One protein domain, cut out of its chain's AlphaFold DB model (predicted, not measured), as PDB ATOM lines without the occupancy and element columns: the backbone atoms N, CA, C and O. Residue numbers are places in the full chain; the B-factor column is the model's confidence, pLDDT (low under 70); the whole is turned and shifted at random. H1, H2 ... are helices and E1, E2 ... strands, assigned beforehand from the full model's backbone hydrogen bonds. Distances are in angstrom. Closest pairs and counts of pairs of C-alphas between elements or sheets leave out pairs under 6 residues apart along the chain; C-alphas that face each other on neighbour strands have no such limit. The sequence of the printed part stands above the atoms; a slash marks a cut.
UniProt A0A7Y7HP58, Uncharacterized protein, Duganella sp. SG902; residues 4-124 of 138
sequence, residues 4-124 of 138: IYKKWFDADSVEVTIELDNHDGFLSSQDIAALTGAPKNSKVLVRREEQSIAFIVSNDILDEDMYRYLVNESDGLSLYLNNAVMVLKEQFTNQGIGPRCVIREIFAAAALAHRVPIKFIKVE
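What this domain is: This is residues 4 to 124 of the 138 residues of an uncharacterized protein of Duganella sp. SG902 (UniProt A0A7Y7HP58). A strongly twisted sheet of six strands has two helices over one face: H4 runs along the E5 and E6 side, and H2 crosses the strands on the E1 and E2 side and meets H4 steeply. The short helices H1 and H3 lie off the sheet, toward one end of the long axis. The printed part has 121 residues with four named helices and six named strands, in the order H1 E1 H2 E2 E3 E4 E5 H3 H4 E6, of mixed class. The sheet is mixed, in the order E1 E2 E3 E4 E5 E6. The whole is compact, with a radius of gyration of the C-alphas of 13.6 A, and elongated, spanning 41 by 25 by 25 A.

How they stand to each other: H1, residues 4 to 8, is not on the sheet. E1, residues 15 to 19, is an edge strand, parallel to E2, residues 43 to 49, with N 17 and O 44 2.9 A apart. Between them H2, residues 29 to 35, is on the sheet at a height of 8.6 A, across the strands at 79 degrees to E2 on the local plane; E1, H2, E2 is a strand-helix-strand unit, two parallel neighbours joined through a helix, with a left-handed crossover. The closest C-alphas of E1 and H2 are those of Val 16 and Ser 29, 5.6 A. E2 begins a meander, each strand the antiparallel neighbour of the one before, with E3, residues 52 to 58, E4, residues 66 to 72, and E5, residues 79 to 85; N 45 and O 56 are 2.9 A apart, N 55 and O 68 2.8 A, N 69 and O 82 2.8 A. H3, residues 90 to 93, and H4, residues 97 to 112, meet only through their link. H4 is on the same face as H2, over E5 and E6, residues 118 to 123, at a height of 10.2 A and along the strands. E6 is parallel to E5, with N 83 and O 122 2.8 A apart; E5, H3, H4, E6 is a second strand-helix-strand unit, and its crossover is right-handed. H2 and H4 touch at Leu 35 and Glu 105, whose C-alphas are 4.6 A apart, opposite ways at a steep tilt of 68 degrees, only just short of about perpendicular. H4 touches H1 with residues 97 to 100 alone; the closest C-alphas are those of Tyr 5 and Arg 100, 6.9 A. In H1, H2 and H4 every O i to N i+4 pair is within hydrogen-bond range; H3 is too short for one.

Where its parts are: C-alpha 4 opens H1 at (139.285, 150.986, 132.114). E2 is 17.9 A long, E3 19.0 A, E4 20.0 A and E5 18.7 A. H4 is 22.3 A long, from C-alpha 97 at (144.136, 156.008, 134.699). E6 ends at C-alpha 123, (158.268, 157.133, 140.416).

The domain as a whole: The C-alphas of Asp 75 and Gln 91 are the two farthest apart, 42.1 A. The printed part has no cut, and no link is long. The mean pLDDT of the printed part is 89.4; residues 24 to 25 and residue 124 are under 70.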
ATOM      1  N   ILE A   4     138.629 149.672 132.081       85.69
ATOM      2  CA  ILE A   4     139.285 150.986 132.114       85.69
ATOM      3  C   ILE A   4     140.522 150.947 131.220       85.69
ATOM      4  O   ILE A   4     140.734 151.857 130.423       85.69
ATOM      5  N   TYR A   5     141.294 149.863 131.292       87.94
ATOM      6  CA  TYR A   5     142.474 149.669 130.467       87.94
ATOM      7  C   TYR A   5     142.112 149.707 128.977       87.94
ATOM      8  O   TYR A   5     142.677 150.483 128.216       87.94
ATOM      9  N   LYS A   6     141.100 148.936 128.565       89.88
ATOM     10  CA  LYS A   6     140.626 148.924 127.170       89.88
ATOM     11  C   LYS A   6     140.058 150.269 126.716       89.88
ATOM     12  O   LYS A   6     140.147 150.612 125.544       89.88
ATOM     13  N   LYS A   7     139.443 151.028 127.629       93.44
ATOM     14  CA  LYS A   7     138.873 152.344 127.323       93.44
ATOM     15  C   LYS A   7     139.958 153.373 127.012       93.44
ATOM     16  O   LYS A   7     139.739 154.216 126.138       93.44
ATOM     17  N   TRP A   8     141.067 153.325 127.746       93.81
ATOM     18  CA  TRP A   8     142.040 154.412 127.802       93.81
ATOM     19  C   TRP A   8     143.380 154.115 127.150       93.81
ATOM     20  O   TRP A   8     144.106 155.067 126.906       93.81
ATOM     21  N   PHE A   9     143.716 152.863 126.845       94.25
ATOM     22  CA  PHE A   9     145.029 152.521 126.303       94.25
ATOM     23  C   PHE A   9     144.908 151.729 125.007       94.25
ATOM     24  O   PHE A   9     144.399 150.611 124.992       94.25
ATOM     25  N   ASP A  10     145.446 152.314 123.944       93.94
ATOM     26  CA  ASP A  10     145.548 151.731 122.613       93.94
ATOM     27  C   ASP A  10     146.849 152.240 121.981       93.94
ATOM     28  O   ASP A  10     146.982 153.439 121.741       93.94
ATOM     29  N   ALA A  11     147.830 151.348 121.791       90.44
ATOM     30  CA  ALA A  11     149.164 151.737 121.323       90.44
ATOM     31  C   ALA A  11     149.133 152.298 119.897       90.44
ATOM     32  O   ALA A  11     149.900 153.203 119.591       90.44
ATOM     33  N   ASP A  12     148.231 151.790 119.057       93.25
ATOM     34  CA  ASP A  12     148.165 152.148 117.639       93.25
ATOM     35  C   ASP A  12     147.569 153.545 117.424       93.25
ATOM     36  O   ASP A  12     147.756 154.158 116.377       93.25
ATOM     37  N   SER A  13     146.881 154.072 118.438       96.06
ATOM     38  CA  SER A  13     146.340 155.434 118.443       96.06
ATOM     39  C   SER A  13     147.333 156.501 118.923       96.06
ATOM     40  O   SER A  13     146.980 157.676 118.975       96.06
ATOM     41  N   VAL A  14     148.533 156.105 119.357       97.56
ATOM     42  CA  VAL A  14     149.543 157.026 119.893       97.56
ATOM     43  C   VAL A  14     150.493 157.443 118.779       97.56
ATOM     44  O   VAL A  14     151.131 156.608 118.139       97.56
ATOM     45  N   GLU A  15     150.625 158.749 118.577       98.12
ATOM     46  CA  GLU A  15     151.567 159.318 117.617       98.12
ATOM     47  C   GLU A  15     152.934 159.484 118.285       98.12
ATOM     48  O   GLU A  15     153.033 160.097 119.346       98.12
ATOM     49  N   VAL A  16     153.999 158.961 117.674       97.12
ATOM     50  CA  VAL A  16     155.364 159.047 118.219       97.12
ATOM     51  C   VAL A  16     156.271 159.786 117.244       97.12
ATOM     52  O   VAL A  16     156.396 159.383 116.090       97.12
ATOM     53  N   THR A  17     156.931 160.837 117.728       96.62
ATOM     54  CA  THR A  17     157.968 161.589 117.009       96.62
ATOM     55  C   THR A  17     159.307 161.387 117.711       96.62
ATOM     56  O   THR A  17     159.393 161.562 118.925       96.62
ATOM     57  N   ILE A  18     160.346 161.007 116.963       95.25
ATOM     58  CA  ILE A  18     161.684 160.733 117.505       95.25
ATOM     59  C   ILE A  18     162.674 161.771 116.966       95.25
ATOM     60  O   ILE A  18     163.002 161.771 115.784       95.25
ATOM     61  N   GLU A  19     163.175 162.623 117.855       94.31
ATOM     62  CA  GLU A  19     164.218 163.632 117.640       94.31
ATOM     63  C   GLU A  19     165.527 163.174 118.310       94.31
ATOM     64  O   GLU A  19     166.069 163.820 119.209       94.31
ATOM     65  N   LEU A  20     166.011 161.995 117.912       89.81
ATOM     66  CA  LEU A  20     167.298 161.449 118.345       89.81
ATOM     67  C   LEU A  20     168.250 161.346 117.154       89.81
ATOM     68  O   LEU A  20     167.870 160.865 116.079       89.81
ATOM     69  N   ASP A  21     169.506 161.727 117.374       82.06
ATOM     70  CA  ASP A  21     170.587 161.426 116.440       82.06
ATOM     71  C   ASP A  21     170.756 159.898 116.359       82.06
ATOM     72  O   ASP A  21     170.879 159.229 117.386       82.06
ATOM     73  N   ASN A  22     170.756 159.336 115.145       72.12
ATOM     74  CA  ASN A  22     170.789 157.883 114.893       72.12
ATOM     75  C   ASN A  22     169.597 157.108 115.501       72.12
ATOM     76  O   ASN A  22     169.776 156.099 116.180       72.12
ATOM     77  N   HIS A  23     168.367 157.561 115.241       72.31
ATOM     78  CA  HIS A  23     167.137 156.893 115.696       72.31
ATOM     79  C   HIS A  23     166.886 155.506 115.068       72.31
ATOM     80  O   HIS A  23     166.036 154.763 115.574       72.31
ATOM     81  N   ASP A  24     167.614 155.145 114.004       60.81
ATOM     82  CA  ASP A  24     167.563 153.834 113.350       60.81
ATOM     83  C   ASP A  24     167.965 152.724 114.338       60.81
ATOM     84  O   ASP A  24     169.134 152.383 114.499       60.81
ATOM     85  N   GLY A  25     166.972 152.155 115.027       64.75
ATOM     86  CA  GLY A  25     167.150 151.013 115.926       64.75
ATOM     87  C   GLY A  25     166.915 151.271 117.414       64.75
ATOM     88  O   GLY A  25     167.158 150.357 118.196       64.75
ATOM     89  N   PHE A  26     166.416 152.446 117.826       82.75
ATOM     90  CA  PHE A  26     166.098 152.696 119.241       82.75
ATOM     91  C   PHE A  26     164.938 151.810 119.739       82.75
ATOM     92  O   PHE A  26     165.142 150.765 120.353       82.75
ATOM     93  N   LEU A  27     163.699 152.197 119.447       89.25
ATOM     94  CA  LEU A  27     162.486 151.459 119.793       89.25
ATOM     95  C   LEU A  27     161.442 151.705 118.705       89.25
ATOM     96  O   LEU A  27     161.464 152.746 118.050       89.25
ATOM     97  N   SER A  28     160.528 150.752 118.503       92.12
ATOM     98  CA  SER A  28     159.393 151.011 117.614       92.12
ATOM     99  C   SER A  28     158.440 152.016 118.267       92.12
ATOM    100  O   SER A  28     158.391 152.128 119.493       92.12
ATOM    101  N   SER A  29     157.629 152.712 117.470       93.69
ATOM    102  CA  SER A  29     156.605 153.621 118.002       93.69
ATOM    103  C   SER A  29     155.647 152.909 118.968       93.69
ATOM    104  O   SER A  29     155.273 153.473 119.992       93.69
ATOM    105  N   GLN A  30     155.318 151.640 118.705       93.69
ATOM    106  CA  GLN A  30     154.484 150.826 119.595       93.69
ATOM    107  C   GLN A  30     155.181 150.526 120.928       93.69
ATOM    108  O   GLN A  30     154.553 150.635 121.984       93.69
ATOM    109  N   ASP A  31     156.477 150.201 120.895       94.38
ATOM    110  CA  ASP A  31     157.274 149.985 122.106       94.38
ATOM    111  C   ASP A  31     157.351 151.268 122.938       94.38
ATOM    112  O   ASP A  31     157.174 151.220 124.151       94.38
ATOM    113  N   ILE A  32     157.552 152.423 122.293       95.19
ATOM    114  CA  ILE A  32     157.593 153.734 122.953       95.19
ATOM    115  C   ILE A  32     156.232 154.066 123.573       95.19
ATOM    116  O   ILE A  32     156.165 154.428 124.746       95.19
ATOM    117  N   ALA A  33     155.132 153.898 122.839       95.75
ATOM    118  CA  ALA A  33     153.783 154.126 123.356       95.75
ATOM    119  C   ALA A  33     153.443 153.207 124.546       95.75
ATOM    120  O   ALA A  33     152.746 153.601 125.486       95.75
ATOM    121  N   ALA A  34     153.925 151.961 124.529       93.75
ATOM    122  CA  ALA A  34     153.763 151.028 125.637       93.75
ATOM    123  C   ALA A  34     154.637 151.411 126.842       93.75
ATOM    124  O   ALA A  34     154.123 151.493 127.958       93.75
ATOM    125  N   LEU A  35     155.922 151.688 126.607       94.12
ATOM    126  CA  LEU A  35     156.904 152.034 127.633       94.12
ATOM    127  C   LEU A  35     156.533 153.329 128.355       94.12
ATOM    128  O   LEU A  35     156.597 153.398 129.574       94.12
ATOM    129  N   THR A  36     156.045 154.321 127.618       94.38
ATOM    130  CA  THR A  36     155.574 155.596 128.175       94.38
ATOM    131  C   THR A  36     154.199 155.507 128.821       94.38
ATOM    132  O   THR A  36     153.684 156.522 129.283       94.38
ATOM    133  N   GLY A  37     153.565 154.328 128.861       93.38
ATOM    134  CA  GLY A  37     152.233 154.153 129.437       93.38
ATOM    135  C   GLY A  37     151.220 155.179 128.920       93.38
ATOM    136  O   GLY A  37     150.338 155.577 129.679       93.38
ATOM    137  N   ALA A  38     151.391 155.653 127.683       95.69
ATOM    138  CA  ALA A  38     150.636 156.770 127.149       95.69
ATOM    139  C   ALA A  38     149.163 156.368 126.960       95.69
ATOM    140  O   ALA A  38     148.884 155.293 126.410       95.69
ATOM    141  N   PRO A  39     148.201 157.200 127.402       96.06
ATOM    142  CA  PRO A  39     146.800 157.022 127.043       96.06
ATOM    143  C   PRO A  39     146.614 157.056 125.521       96.06
ATOM    144  O   PRO A  39     147.431 157.613 124.787       96.06
ATOM    145  N   LYS A  40     145.516 156.493 125.027       96.12
ATOM    146  CA  LYS A  40     145.151 156.549 123.611       96.12
ATOM    147  C   LYS A  40     145.062 157.996 123.115       96.12
ATOM    148  O   LYS A  40     144.704 158.887 123.890       96.12
ATOM    149  N   ASN A  41     145.332 158.211 121.831       97.31
ATOM    150  CA  ASN A  41     145.372 159.532 121.190       97.31
ATOM    151  C   ASN A  41     146.419 160.495 121.782       97.31
ATOM    152  O   ASN A  41     146.303 161.707 121.610       97.31
ATOM    153  N   SER A  42     147.412 159.991 122.520       98.19
ATOM    154  CA  SER A  42     148.522 160.830 122.977       98.19
ATOM    155  C   SER A  42     149.494 161.117 121.842       98.19
ATOM    156  O   SER A  42     149.624 160.328 120.906       98.19
ATOM    157  N   LYS A  43     150.243 162.206 121.995       98.56
ATOM    158  CA  LYS A  43     151.449 162.480 121.217       98.56
ATOM    159  C   LYS A  43     152.655 162.289 122.117       98.56
ATOM    160  O   LYS A  43     152.679 162.827 123.219       98.56
ATOM    161  N   VAL A  44     153.628 161.516 121.657       98.25
ATOM    162  CA  VAL A  44     154.881 161.266 122.365       98.25
ATOM    163  C   VAL A  44     156.018 161.881 121.567       98.25
ATOM    164  O   VAL A  44     156.281 161.466 120.438       98.25
ATOM    165  N   LEU A  45     156.705 162.846 122.164       97.50
ATOM    166  CA  LEU A  45     157.970 163.362 121.660       97.50
ATOM    167  C   LEU A  45     159.118 162.675 122.399       97.50
ATOM    168  O   LEU A  45     159.168 162.687 123.629       97.50
ATOM    169  N   VAL A  46     160.040 162.083 121.645       96.50
ATOM    170  CA  VAL A  46     161.258 161.464 122.168       96.50
ATOM    171  C   VAL A  46     162.450 162.300 121.752       96.50
ATOM    172  O   VAL A  46     162.701 162.426 120.559       96.50
ATOM    173  N   ARG A  47     163.206 162.844 122.704       94.94
ATOM    174  CA  ARG A  47     164.391 163.659 122.400       94.94
ATOM    175  C   ARG A  47     165.490 163.487 123.436       94.94
ATOM    176  O   ARG A  47     165.250 163.019 124.548       94.94
ATOM    177  N   ARG A  48     166.713 163.872 123.075       92.50
ATOM    178  CA  ARG A  48     167.840 163.901 124.010       92.50
ATOM    179  C   ARG A  48     167.726 165.132 124.912       92.50
ATOM    180  O   ARG A  48     167.629 166.246 124.410       92.50
ATOM    181  N   GLU A  49     167.806 164.931 126.224       89.69
ATOM    182  CA  GLU A  49     167.934 166.009 127.211       89.69
ATOM    183  C   GLU A  49     169.136 165.715 128.108       89.69
ATOM    184  O   GLU A  49     169.115 164.795 128.931       89.69
ATOM    185  N   GLU A  50     170.213 166.475 127.900       86.00
ATOM    186  CA  GLU A  50     171.491 166.305 128.596       86.00
ATOM    187  C   GLU A  50     172.008 164.847 128.521       86.00
ATOM    188  O   GLU A  50     172.387 164.349 127.453       86.00
ATOM    189  N   GLN A  51     172.022 164.151 129.661       85.00
ATOM    190  CA  GLN A  51     172.483 162.770 129.815       85.00
ATOM    191  C   GLN A  51     171.348 161.735 129.759       85.00
ATOM    192  O   GLN A  51     171.586 160.550 129.995       85.00
ATOM    193  N   SER A  52     170.127 162.158 129.429       90.25
ATOM    194  CA  SER A  52     168.925 161.323 129.421       90.25
ATOM    195  C   SER A  52     168.191 161.373 128.080       90.25
ATOM    196  O   SER A  52     168.429 162.251 127.246       90.25
ATOM    197  N   ILE A  53     167.300 160.410 127.852       92.62
ATOM    198  CA  ILE A  53     166.303 160.477 126.778       92.62
ATOM    199  C   ILE A  53     164.963 160.807 127.424       92.62
ATOM    200  O   ILE A  53     164.476 160.045 128.259       92.62
ATOM    201  N   ALA A  54     164.383 161.936 127.036       93.75
ATOM    202  CA  ALA A  54     163.080 162.372 127.497       93.75
ATOM    203  C   ALA A  54     161.981 161.783 126.607       93.75
ATOM    204  O   ALA A  54     162.075 161.824 125.378       93.75
ATOM    205  N   PHE A  55     160.928 161.281 127.241       95.69
ATOM    206  CA  PHE A  55     159.640 160.988 126.638       95.69
ATOM    207  C   PHE A  55     158.622 161.988 127.180       95.69
ATOM    208  O   PHE A  55     158.274 161.950 128.364       95.69
ATOM    209  N   ILE A  56     158.154 162.872 126.308       96.06
ATOM    210  CA  ILE A  56     157.199 163.929 126.634       96.06
ATOM    211  C   ILE A  56     155.858 163.518 126.045       96.06
ATOM    212  O   ILE A  56     155.753 163.320 124.835       96.06
ATOM    213  N   VAL A  57     154.854 163.333 126.896       96.75
ATOM    214  CA  VAL A  57     153.547 162.812 126.498       96.75
ATOM    215  C   VAL A  57     152.477 163.876 126.682       96.75
ATOM    216  O   VAL A  57     152.122 164.215 127.810       96.75
ATOM    217  N   SER A  58     151.911 164.325 125.566       97.19
ATOM    218  CA  SER A  58     150.786 165.258 125.529       97.19
ATOM    219  C   SER A  58     149.476 164.509 125.303       97.19
ATOM    220  O   SER A  58     149.372 163.668 124.403       97.19
ATOM    221  N   ASN A  59     148.455 164.816 126.103       97.31
ATOM    222  CA  ASN A  59     147.110 164.259 125.959       97.31
ATOM    223  C   ASN A  59     146.064 165.181 126.599       97.31
ATOM    224  O   ASN A  59     146.313 165.761 127.651       97.31
ATOM    225  N   ASP A  60     144.858 165.235 126.032       96.06
ATOM    226  CA  ASP A  60     143.762 166.070 126.536       96.06
ATOM    227  C   ASP A  60     143.311 165.733 127.967       96.06
ATOM    228  O   ASP A  60     142.643 166.554 128.605       96.06
ATOM    229  N   ILE A  61     143.633 164.542 128.481       93.94
ATOM    230  CA  ILE A  61     143.304 164.154 129.861       93.94
ATOM    231  C   ILE A  61     144.329 164.623 130.896       93.94
ATOM    232  O   ILE A  61     144.049 164.539 132.095       93.94
ATOM    233  N   LEU A  62     145.502 165.066 130.450       91.56
ATOM    234  CA  LEU A  62     146.568 165.556 131.310       91.56
ATOM    235  C   LEU A  62     146.406 167.063 131.530       91.56
ATOM    236  O   LEU A  62     145.918 167.774 130.651       91.56
ATOM    237  N   ASP A  63     146.754 167.526 132.724       90.94
ATOM    238  CA  ASP A  63     146.741 168.953 133.070       90.94
ATOM    239  C   ASP A  63     148.001 169.667 132.551       90.94
ATOM    240  O   ASP A  63     147.949 170.807 132.100       90.94
ATOM    241  N   GLU A  64     149.111 168.933 132.517       89.56
ATOM    242  CA  GLU A  64     150.388 169.293 131.903       89.56
ATOM    243  C   GLU A  64     150.985 168.059 131.210       89.56
ATOM    244  O   GLU A  64     150.571 166.929 131.481       89.56
ATOM    245  N   ASP A  65     151.951 168.256 130.312       93.44
ATOM    246  CA  ASP A  65     152.623 167.134 129.654       93.44
ATOM    247  C   ASP A  65     153.235 166.178 130.691       93.44
ATOM    248  O   ASP A  65     153.826 166.589 131.690       93.44
ATOM    249  N   MET A  66     153.108 164.876 130.448       91.19
ATOM    250  CA  MET A  66     153.760 163.863 131.273       91.19
ATOM    251  C   MET A  66     155.213 163.701 130.823       91.19
ATOM    252  O   MET A  66     155.474 163.463 129.645       91.19
ATOM    253  N   TYR A  67     156.147 163.762 131.771       91.62
ATOM    254  CA  TYR A  67     157.583 163.644 131.513       91.62
ATOM    255  C   TYR A  67     158.137 162.353 132.091       91.62
ATOM    256  O   TYR A  67     157.965 162.058 133.280       91.62
ATOM    257  N   ARG A  68     158.843 161.597 131.247       92.00
ATOM    258  CA  ARG A  68     159.591 160.406 131.654       92.00
ATOM    259  C   ARG A  68     160.995 160.429 131.087       92.00
ATOM    260  O   ARG A  68     161.182 160.805 129.938       92.00
ATOM    261  N   TYR A  69     161.965 159.972 131.864       91.75
ATOM    262  CA  TYR A  69     163.372 160.022 131.488       91.75
ATOM    263  C   TYR A  69     163.991 158.636 131.519       91.75
ATOM    264  O   TYR A  69     164.003 157.985 132.560       91.75
ATOM    265  N   LEU A  70     164.532 158.193 130.389       92.38
ATOM    266  CA  LEU A  70     165.412 157.035 130.337       92.38
ATOM    267  C   LEU A  70     166.832 157.495 130.657       92.38
ATOM    268  O   LEU A  70     167.419 158.288 129.916       92.38
ATOM    269  N   VAL A  71     167.369 157.006 131.768       90.94
ATOM    270  CA  VAL A  71     168.642 157.464 132.321       90.94
ATOM    271  C   VAL A  71     169.601 156.288 132.452       90.94
ATOM    272  O   VAL A  71     169.208 155.199 132.873       90.94
ATOM    273  N   ASN A  72     170.865 156.518 132.097       89.06
ATOM    274  CA  ASN A  72     171.944 155.564 132.333       89.06
ATOM    275  C   ASN A  72     172.270 155.488 133.826       89.06
ATOM    276  O   ASN A  72     172.472 156.508 134.486       89.06
ATOM    277  N   GLU A  73     172.382 154.270 134.340       85.25
ATOM    278  CA  GLU A  73     173.010 154.030 135.633       85.25
ATOM    279  C   GLU A  73     174.516 154.312 135.564       85.25
ATOM    280  O   GLU A  73     175.130 154.356 134.494       85.25
ATOM    281  N   SER A  74     175.135 154.465 136.734       81.62
ATOM    282  CA  SER A  74     176.580 154.697 136.856       81.62
ATOM    283  C   SER A  74     177.431 153.550 136.303       81.62
ATOM    284  O   SER A  74     178.596 153.765 135.974       81.62
ATOM    285  N   ASP A  75     176.855 152.348 136.173       78.31
ATOM    286  CA  ASP A  75     177.510 151.198 135.549       78.31
ATOM    287  C   ASP A  75     177.624 151.312 134.021       78.31
ATOM    288  O   ASP A  75     178.377 150.552 133.417       78.31
ATOM    289  N   GLY A  76     176.902 152.250 133.392       74.12
ATOM    290  CA  GLY A  76     176.891 152.471 131.942       74.12
ATOM    291  C   GLY A  76     176.309 151.315 131.120       74.12
ATOM    292  O   GLY A  76     176.317 151.375 129.893       74.12
ATOM    293  N   LEU A  77     175.819 150.261 131.778       74.44
ATOM    294  CA  LEU A  77     175.317 149.031 131.159       74.44
ATOM    295  C   LEU A  77     173.818 148.843 131.381       74.44
ATOM    296  O   LEU A  77     173.194 148.004 130.730       74.44
ATOM    297  N   SER A  78     173.241 149.589 132.317       82.12
ATOM    298  CA  SER A  78     171.837 149.499 132.663       82.12
ATOM    299  C   SER A  78     171.147 150.848 132.683       82.12
ATOM    300  O   SER A  78     171.771 151.903 132.797       82.12
ATOM    301  N   LEU A  79     169.829 150.784 132.528       87.69
ATOM    302  CA  LEU A  79     168.964 151.943 132.432       87.69
ATOM    303  C   LEU A  79     167.946 151.919 133.568       87.69
ATOM    304  O   LEU A  79     167.550 150.853 134.050       87.69
ATOM    305  N   TYR A  80     167.462 153.093 133.940       89.06
ATOM    306  CA  TYR A  80     166.218 153.231 134.683       89.06
ATOM    307  C   TYR A  80     165.305 154.243 134.007       89.06
ATOM    308  O   TYR A  80     165.760 155.130 133.286       89.06
ATOM    309  N   LEU A  81     164.008 154.086 134.247       90.56
ATOM    310  CA  LEU A  81     162.996 155.028 133.789       90.56
ATOM    311  C   LEU A  81     162.546 155.868 134.986       90.56
ATOM    312  O   LEU A  81     162.136 155.305 136.000       90.56
ATOM    313  N   ASN A  82     162.678 157.189 134.902       89.25
ATOM    314  CA  ASN A  82     162.184 158.118 135.914       89.25
ATOM    315  C   ASN A  82     160.875 158.754 135.451       89.25
ATOM    316  O   ASN A  82     160.865 159.435 134.429       89.25
ATOM    317  N   ASN A  83     159.802 158.581 136.215       87.38
ATOM    318  CA  ASN A  83     158.544 159.288 136.006       87.38
ATOM    319  C   ASN A  83     158.593 160.595 136.783       87.38
ATOM    320  O   ASN A  83     158.417 160.580 137.999       87.38
ATOM    321  N   ALA A  84     158.841 161.695 136.076       83.81
ATOM    322  CA  ALA A  84     159.040 163.003 136.686       83.81
ATOM    323  C   ALA A  84     157.729 163.775 136.875       83.81
ATOM    324  O   ALA A  84     157.566 164.454 137.881       83.81
ATOM    325  N   VAL A  85     156.793 163.681 135.924       82.19
ATOM    326  CA  VAL A  85     155.523 164.427 135.965       82.19
ATOM    327  C   VAL A  85     154.397 163.553 135.433       82.19
ATOM    328  O   VAL A  85     154.514 162.996 134.345       82.19
ATOM    329  N   MET A  86     153.293 163.447 136.176       84.81
ATOM    330  CA  MET A  86     152.045 162.840 135.698       84.81
ATOM    331  C   MET A  86     150.851 163.468 136.422       84.81
ATOM    332  O   MET A  86     150.439 162.998 137.487       84.81
ATOM    333  N   VAL A  87     150.267 164.507 135.824       86.12
ATOM    334  CA  VAL A  87     149.106 165.214 136.383       86.12
ATOM    335  C   VAL A  87     147.905 165.017 135.475       86.12
ATOM    336  O   VAL A  87     147.890 165.447 134.326       86.12
ATOM    337  N   LEU A  88     146.887 164.329 135.986       87.94
ATOM    338  CA  LEU A  88     145.597 164.204 135.312       87.94
ATOM    339  C   LEU A  88     144.734 165.418 135.650       87.94
ATOM    340  O   LEU A  88     144.736 165.864 136.797       87.94
ATOM    341  N   LYS A  89     143.917 165.884 134.697       90.25
ATOM    342  CA  LYS A  89     142.850 166.843 135.019       90.25
ATOM    343  C   LYS A  89     141.914 166.229 136.058       90.25
ATOM    344  O   LYS A  89     141.620 165.031 136.001       90.25
ATOM    345  N   GLU A  90     141.378 167.060 136.948       88.88
ATOM    346  CA  GLU A  90     140.576 166.648 138.111       88.88
ATOM    347  C   GLU A  90     139.479 165.616 137.775       88.88
ATOM    348  O   GLU A  90     139.336 164.589 138.443       88.88
ATOM    349  N   GLN A  91     138.761 165.825 136.667       91.38
ATOM    350  CA  GLN A  91     137.688 164.943 136.190       91.38
ATOM    351  C   GLN A  91     138.137 163.508 135.826       91.38
ATOM    352  O   GLN A  91     137.304 162.607 135.675       91.38
ATOM    353  N   PHE A  92     139.442 163.269 135.676       90.88
ATOM    354  CA  PHE A  92     140.031 161.976 135.313       90.88
ATOM    355  C   PHE A  92     140.776 161.288 136.467       90.88
ATOM    356  O   PHE A  92     140.998 160.075 136.397       90.88
ATOM    357  N   THR A  93     141.099 162.001 137.548       84.19
ATOM    358  CA  THR A  93     141.936 161.509 138.659       84.19
ATOM    359  C   THR A  93     141.387 160.234 139.309       84.19
ATOM    360  O   THR A  93     142.121 159.270 139.527       84.19
ATOM    361  N   ASN A  94     140.071 160.156 139.521       84.56
ATOM    362  CA  ASN A  94     139.425 159.017 140.190       84.56
ATOM    363  C   ASN A  94     139.061 157.853 139.254       84.56
ATOM    364  O   ASN A  94     138.455 156.873 139.678       84.56
ATOM    365  N   GLN A  95     139.436 157.926 137.973       88.50
ATOM    366  CA  GLN A  95     139.140 156.872 136.996       88.50
ATOM    367  C   GLN A  95     140.213 155.774 136.962       88.50
ATOM    368  O   GLN A  95     140.125 154.841 136.165       88.50
ATOM    369  N   GLY A  96     141.242 155.874 137.809       87.25
ATOM    370  CA  GLY A  96     142.315 154.885 137.908       87.25
ATOM    371  C   GLY A  96     143.219 154.820 136.673       87.25
ATOM    372  O   GLY A  96     143.815 153.774 136.414       87.25
ATOM    373  N   ILE A  97     143.304 155.909 135.905       89.69
ATOM    374  CA  ILE A  97     144.136 156.008 134.699       89.69
ATOM    375  C   ILE A  97     145.618 156.017 135.087       89.69
ATOM    376  O   ILE A  97     146.361 155.164 134.614       89.69
ATOM    377  N   GLY A  98     146.021 156.886 136.020       89.00
ATOM    378  CA  GLY A  98     147.420 157.036 136.450       89.00
ATOM    379  C   GLY A  98     148.082 155.719 136.882       89.00
ATOM    380  O   GLY A  98     149.088 155.331 136.290       89.00
ATOM    381  N   PRO A  99     147.495 154.948 137.820       88.81
ATOM    382  CA  PRO A  99     148.035 153.639 138.188       88.81
ATOM    383  C   PRO A  99     148.172 152.678 136.999       88.81
ATOM    384  O   PRO A  99     149.121 151.902 136.934       88.81
ATOM    385  N   ARG A 100     147.254 152.733 136.026       91.88
ATOM    386  CA  ARG A 100     147.310 151.888 134.824       91.88
ATOM    387  C   ARG A 100     148.384 152.344 133.835       91.88
ATOM    388  O   ARG A 100     148.959 151.476 133.181       91.88
ATOM    389  N   CYS A 101     148.702 153.640 133.776       90.88
ATOM    390  CA  CYS A 101     149.857 154.151 133.033       90.88
ATOM    391  C   CYS A 101     151.157 153.527 133.562       90.88
ATOM    392  O   CYS A 101     151.947 153.004 132.779       90.88
ATOM    393  N   VAL A 102     151.340 153.522 134.888       89.38
ATOM    394  CA  VAL A 102     152.534 152.959 135.546       89.38
ATOM    395  C   VAL A 102     152.585 151.435 135.403       89.38
ATOM    396  O   VAL A 102     153.618 150.866 135.071       89.38
ATOM    397  N   ILE A 103     151.458 150.738 135.580       90.19
ATOM    398  CA  ILE A 103     151.408 149.279 135.386       90.19
ATOM    399  C   ILE A 103     151.780 148.898 133.946       90.19
ATOM    400  O   ILE A 103     152.546 147.960 133.733       90.19
ATOM    401  N   ARG A 104     151.243 149.614 132.949       91.12
ATOM    402  CA  ARG A 104     151.553 149.377 131.533       91.12
ATOM    403  C   ARG A 104     153.040 149.563 131.248       91.12
ATOM    404  O   ARG A 104     153.625 148.715 130.583       91.12
ATOM    405  N   GLU A 105     153.630 150.617 131.793       91.12
ATOM    406  CA  GLU A 105     155.064 150.881 131.717       91.12
ATOM    407  C   GLU A 105     155.899 149.746 132.315       91.12
ATOM    408  O   GLU A 105     156.812 149.263 131.654       91.12
ATOM    409  N   ILE A 106     155.563 149.265 133.518       90.88
ATOM    410  CA  ILE A 106     156.277 148.151 134.163       90.88
ATOM    411  C   ILE A 106     156.274 146.908 133.266       90.88
ATOM    412  O   ILE A 106     157.318 146.290 133.051       90.88
ATOM    413  N   PHE A 107     155.115 146.547 132.709       91.62
ATOM    414  CA  PHE A 107     155.016 145.395 131.812       91.62
ATOM    415  C   PHE A 107     155.788 145.602 130.504       91.62
ATOM    416  O   PHE A 107     156.421 144.663 130.023       91.62
ATOM    417  N   ALA A 108     155.765 146.812 129.943       92.75
ATOM    418  CA  ALA A 108     156.512 147.141 128.734       92.75
ATOM    419  C   ALA A 108     158.029 147.098 128.974       92.75
ATOM    420  O   ALA A 108     158.748 146.467 128.204       92.75
ATOM    421  N   ALA A 109     158.518 147.685 130.070       91.19
ATOM    422  CA  ALA A 109     159.928 147.643 130.452       91.19
ATOM    423  C   ALA A 109     160.419 146.199 130.643       91.19
ATOM    424  O   ALA A 109     161.466 145.827 130.118       91.19
ATOM    425  N   ALA A 110     159.625 145.357 131.314       90.44
ATOM    426  CA  ALA A 110     159.943 143.941 131.480       90.44
ATOM    427  C   ALA A 110     160.003 143.191 130.137       90.44
ATOM    428  O   ALA A 110     160.912 142.393 129.917       90.44
ATOM    429  N   ALA A 111     159.070 143.463 129.218       90.56
ATOM    430  CA  ALA A 111     159.058 142.848 127.889       90.56
ATOM    431  C   ALA A 111     160.237 143.305 127.007       90.56
ATOM    432  O   ALA A 111     160.707 142.552 126.155       90.56
ATOM    433  N   LEU A 112     160.732 144.526 127.225       89.50
ATOM    434  CA  LEU A 112     161.828 145.128 126.468       89.50
ATOM    435  C   LEU A 112     163.216 144.853 127.056       89.50
ATOM    436  O   LEU A 112     164.198 145.255 126.438       89.50
ATOM    437  N   ALA A 113     163.329 144.134 128.177       86.06
ATOM    438  CA  ALA A 113     164.584 143.946 128.914       86.06
ATOM    439  C   ALA A 113     165.763 143.417 128.067       86.06
ATOM    440  O   ALA A 113     166.915 143.733 128.350       86.06
ATOM    441  N   HIS A 114     165.493 142.646 127.006       82.50
ATOM    442  CA  HIS A 114     166.522 142.142 126.083       82.50
ATOM    443  C   HIS A 114     167.032 143.180 125.069       82.50
ATOM    444  O   HIS A 114     168.091 142.981 124.480       82.50
ATOM    445  N   ARG A 115     166.274 144.255 124.832       84.38
ATOM    446  CA  ARG A 115     166.591 145.331 123.876       84.38
ATOM    447  C   ARG A 115     167.052 146.596 124.590       84.38
ATOM    448  O   ARG A 115     167.968 147.262 124.130       84.38
ATOM    449  N   VAL A 116     166.411 146.907 125.711       83.81
ATOM    450  CA  VAL A 116     166.670 148.078 126.545       83.81
ATOM    451  C   VAL A 116     166.714 147.579 127.993       83.81
ATOM    452  O   VAL A 116     165.657 147.272 128.547       83.81
ATOM    453  N   PRO A 117     167.903 147.432 128.610       83.94
ATOM    454  CA  PRO A 117     168.058 146.800 129.922       83.94
ATOM    455  C   PRO A 117     167.627 147.740 131.063       83.94
ATOM    456  O   PRO A 117     168.446 148.211 131.855       83.94
ATOM    457  N   ILE A 118     166.324 148.023 131.136       86.31
ATOM    458  CA  ILE A 118     165.700 148.817 132.199       86.31
ATOM    459  C   ILE A 118     165.613 147.951 133.458       86.31
ATOM    460  O   ILE A 118     164.843 146.992 133.505       86.31
ATOM    461  N   LYS A 119     166.403 148.271 134.488       85.19
ATOM    462  CA  LYS A 119     166.455 147.496 135.741       85.19
ATOM    463  C   LYS A 119     165.304 147.817 136.689       85.19
ATOM    464  O   LYS A 119     164.824 146.932 137.391       85.19
ATOM    465  N   PHE A 120     164.898 149.080 136.750       83.81
ATOM    466  CA  PHE A 120     163.831 149.541 137.631       83.81
ATOM    467  C   PHE A 120     163.193 150.825 137.096       83.81
ATOM    468  O   PHE A 120     163.747 151.517 136.239       83.81
ATOM    469  N   ILE A 121     162.018 151.141 137.634       84.75
ATOM    470  CA  ILE A 121     161.285 152.378 137.372       84.75
ATOM    471  C   ILE A 121     161.250 153.173 138.676       84.75
ATOM    472  O   ILE A 121     160.836 152.648 139.712       84.75
ATOM    473  N   LYS A 122     161.709 154.422 138.630       84.62
ATOM    474  CA  LYS A 122     161.576 155.390 139.720       84.62
ATOM    475  C   LYS A 122     160.325 156.215 139.459       84.62
ATOM    476  O   LYS A 122     160.157 156.775 138.382       84.62
ATOM    477  N   VAL A 123     159.437 156.257 140.445       74.31
ATOM    478  CA  VAL A 123     158.268 157.133 140.416       74.31
ATOM    479  C   VAL A 123     158.504 158.221 141.439       74.31
ATOM    480  O   VAL A 123     158.314 158.012 142.637       74.31
ATOM    481  N   GLU A 124     158.942 159.375 140.962       67.50
ATOM    482  CA  GLU A 124     158.924 160.592 141.752       67.50
ATOM    483  C   GLU A 124     157.498 161.116 141.610       67.50
ATOM    484  O   GLU A 124     157.096 161.603 140.560       67.50
TER     485      GLU A 124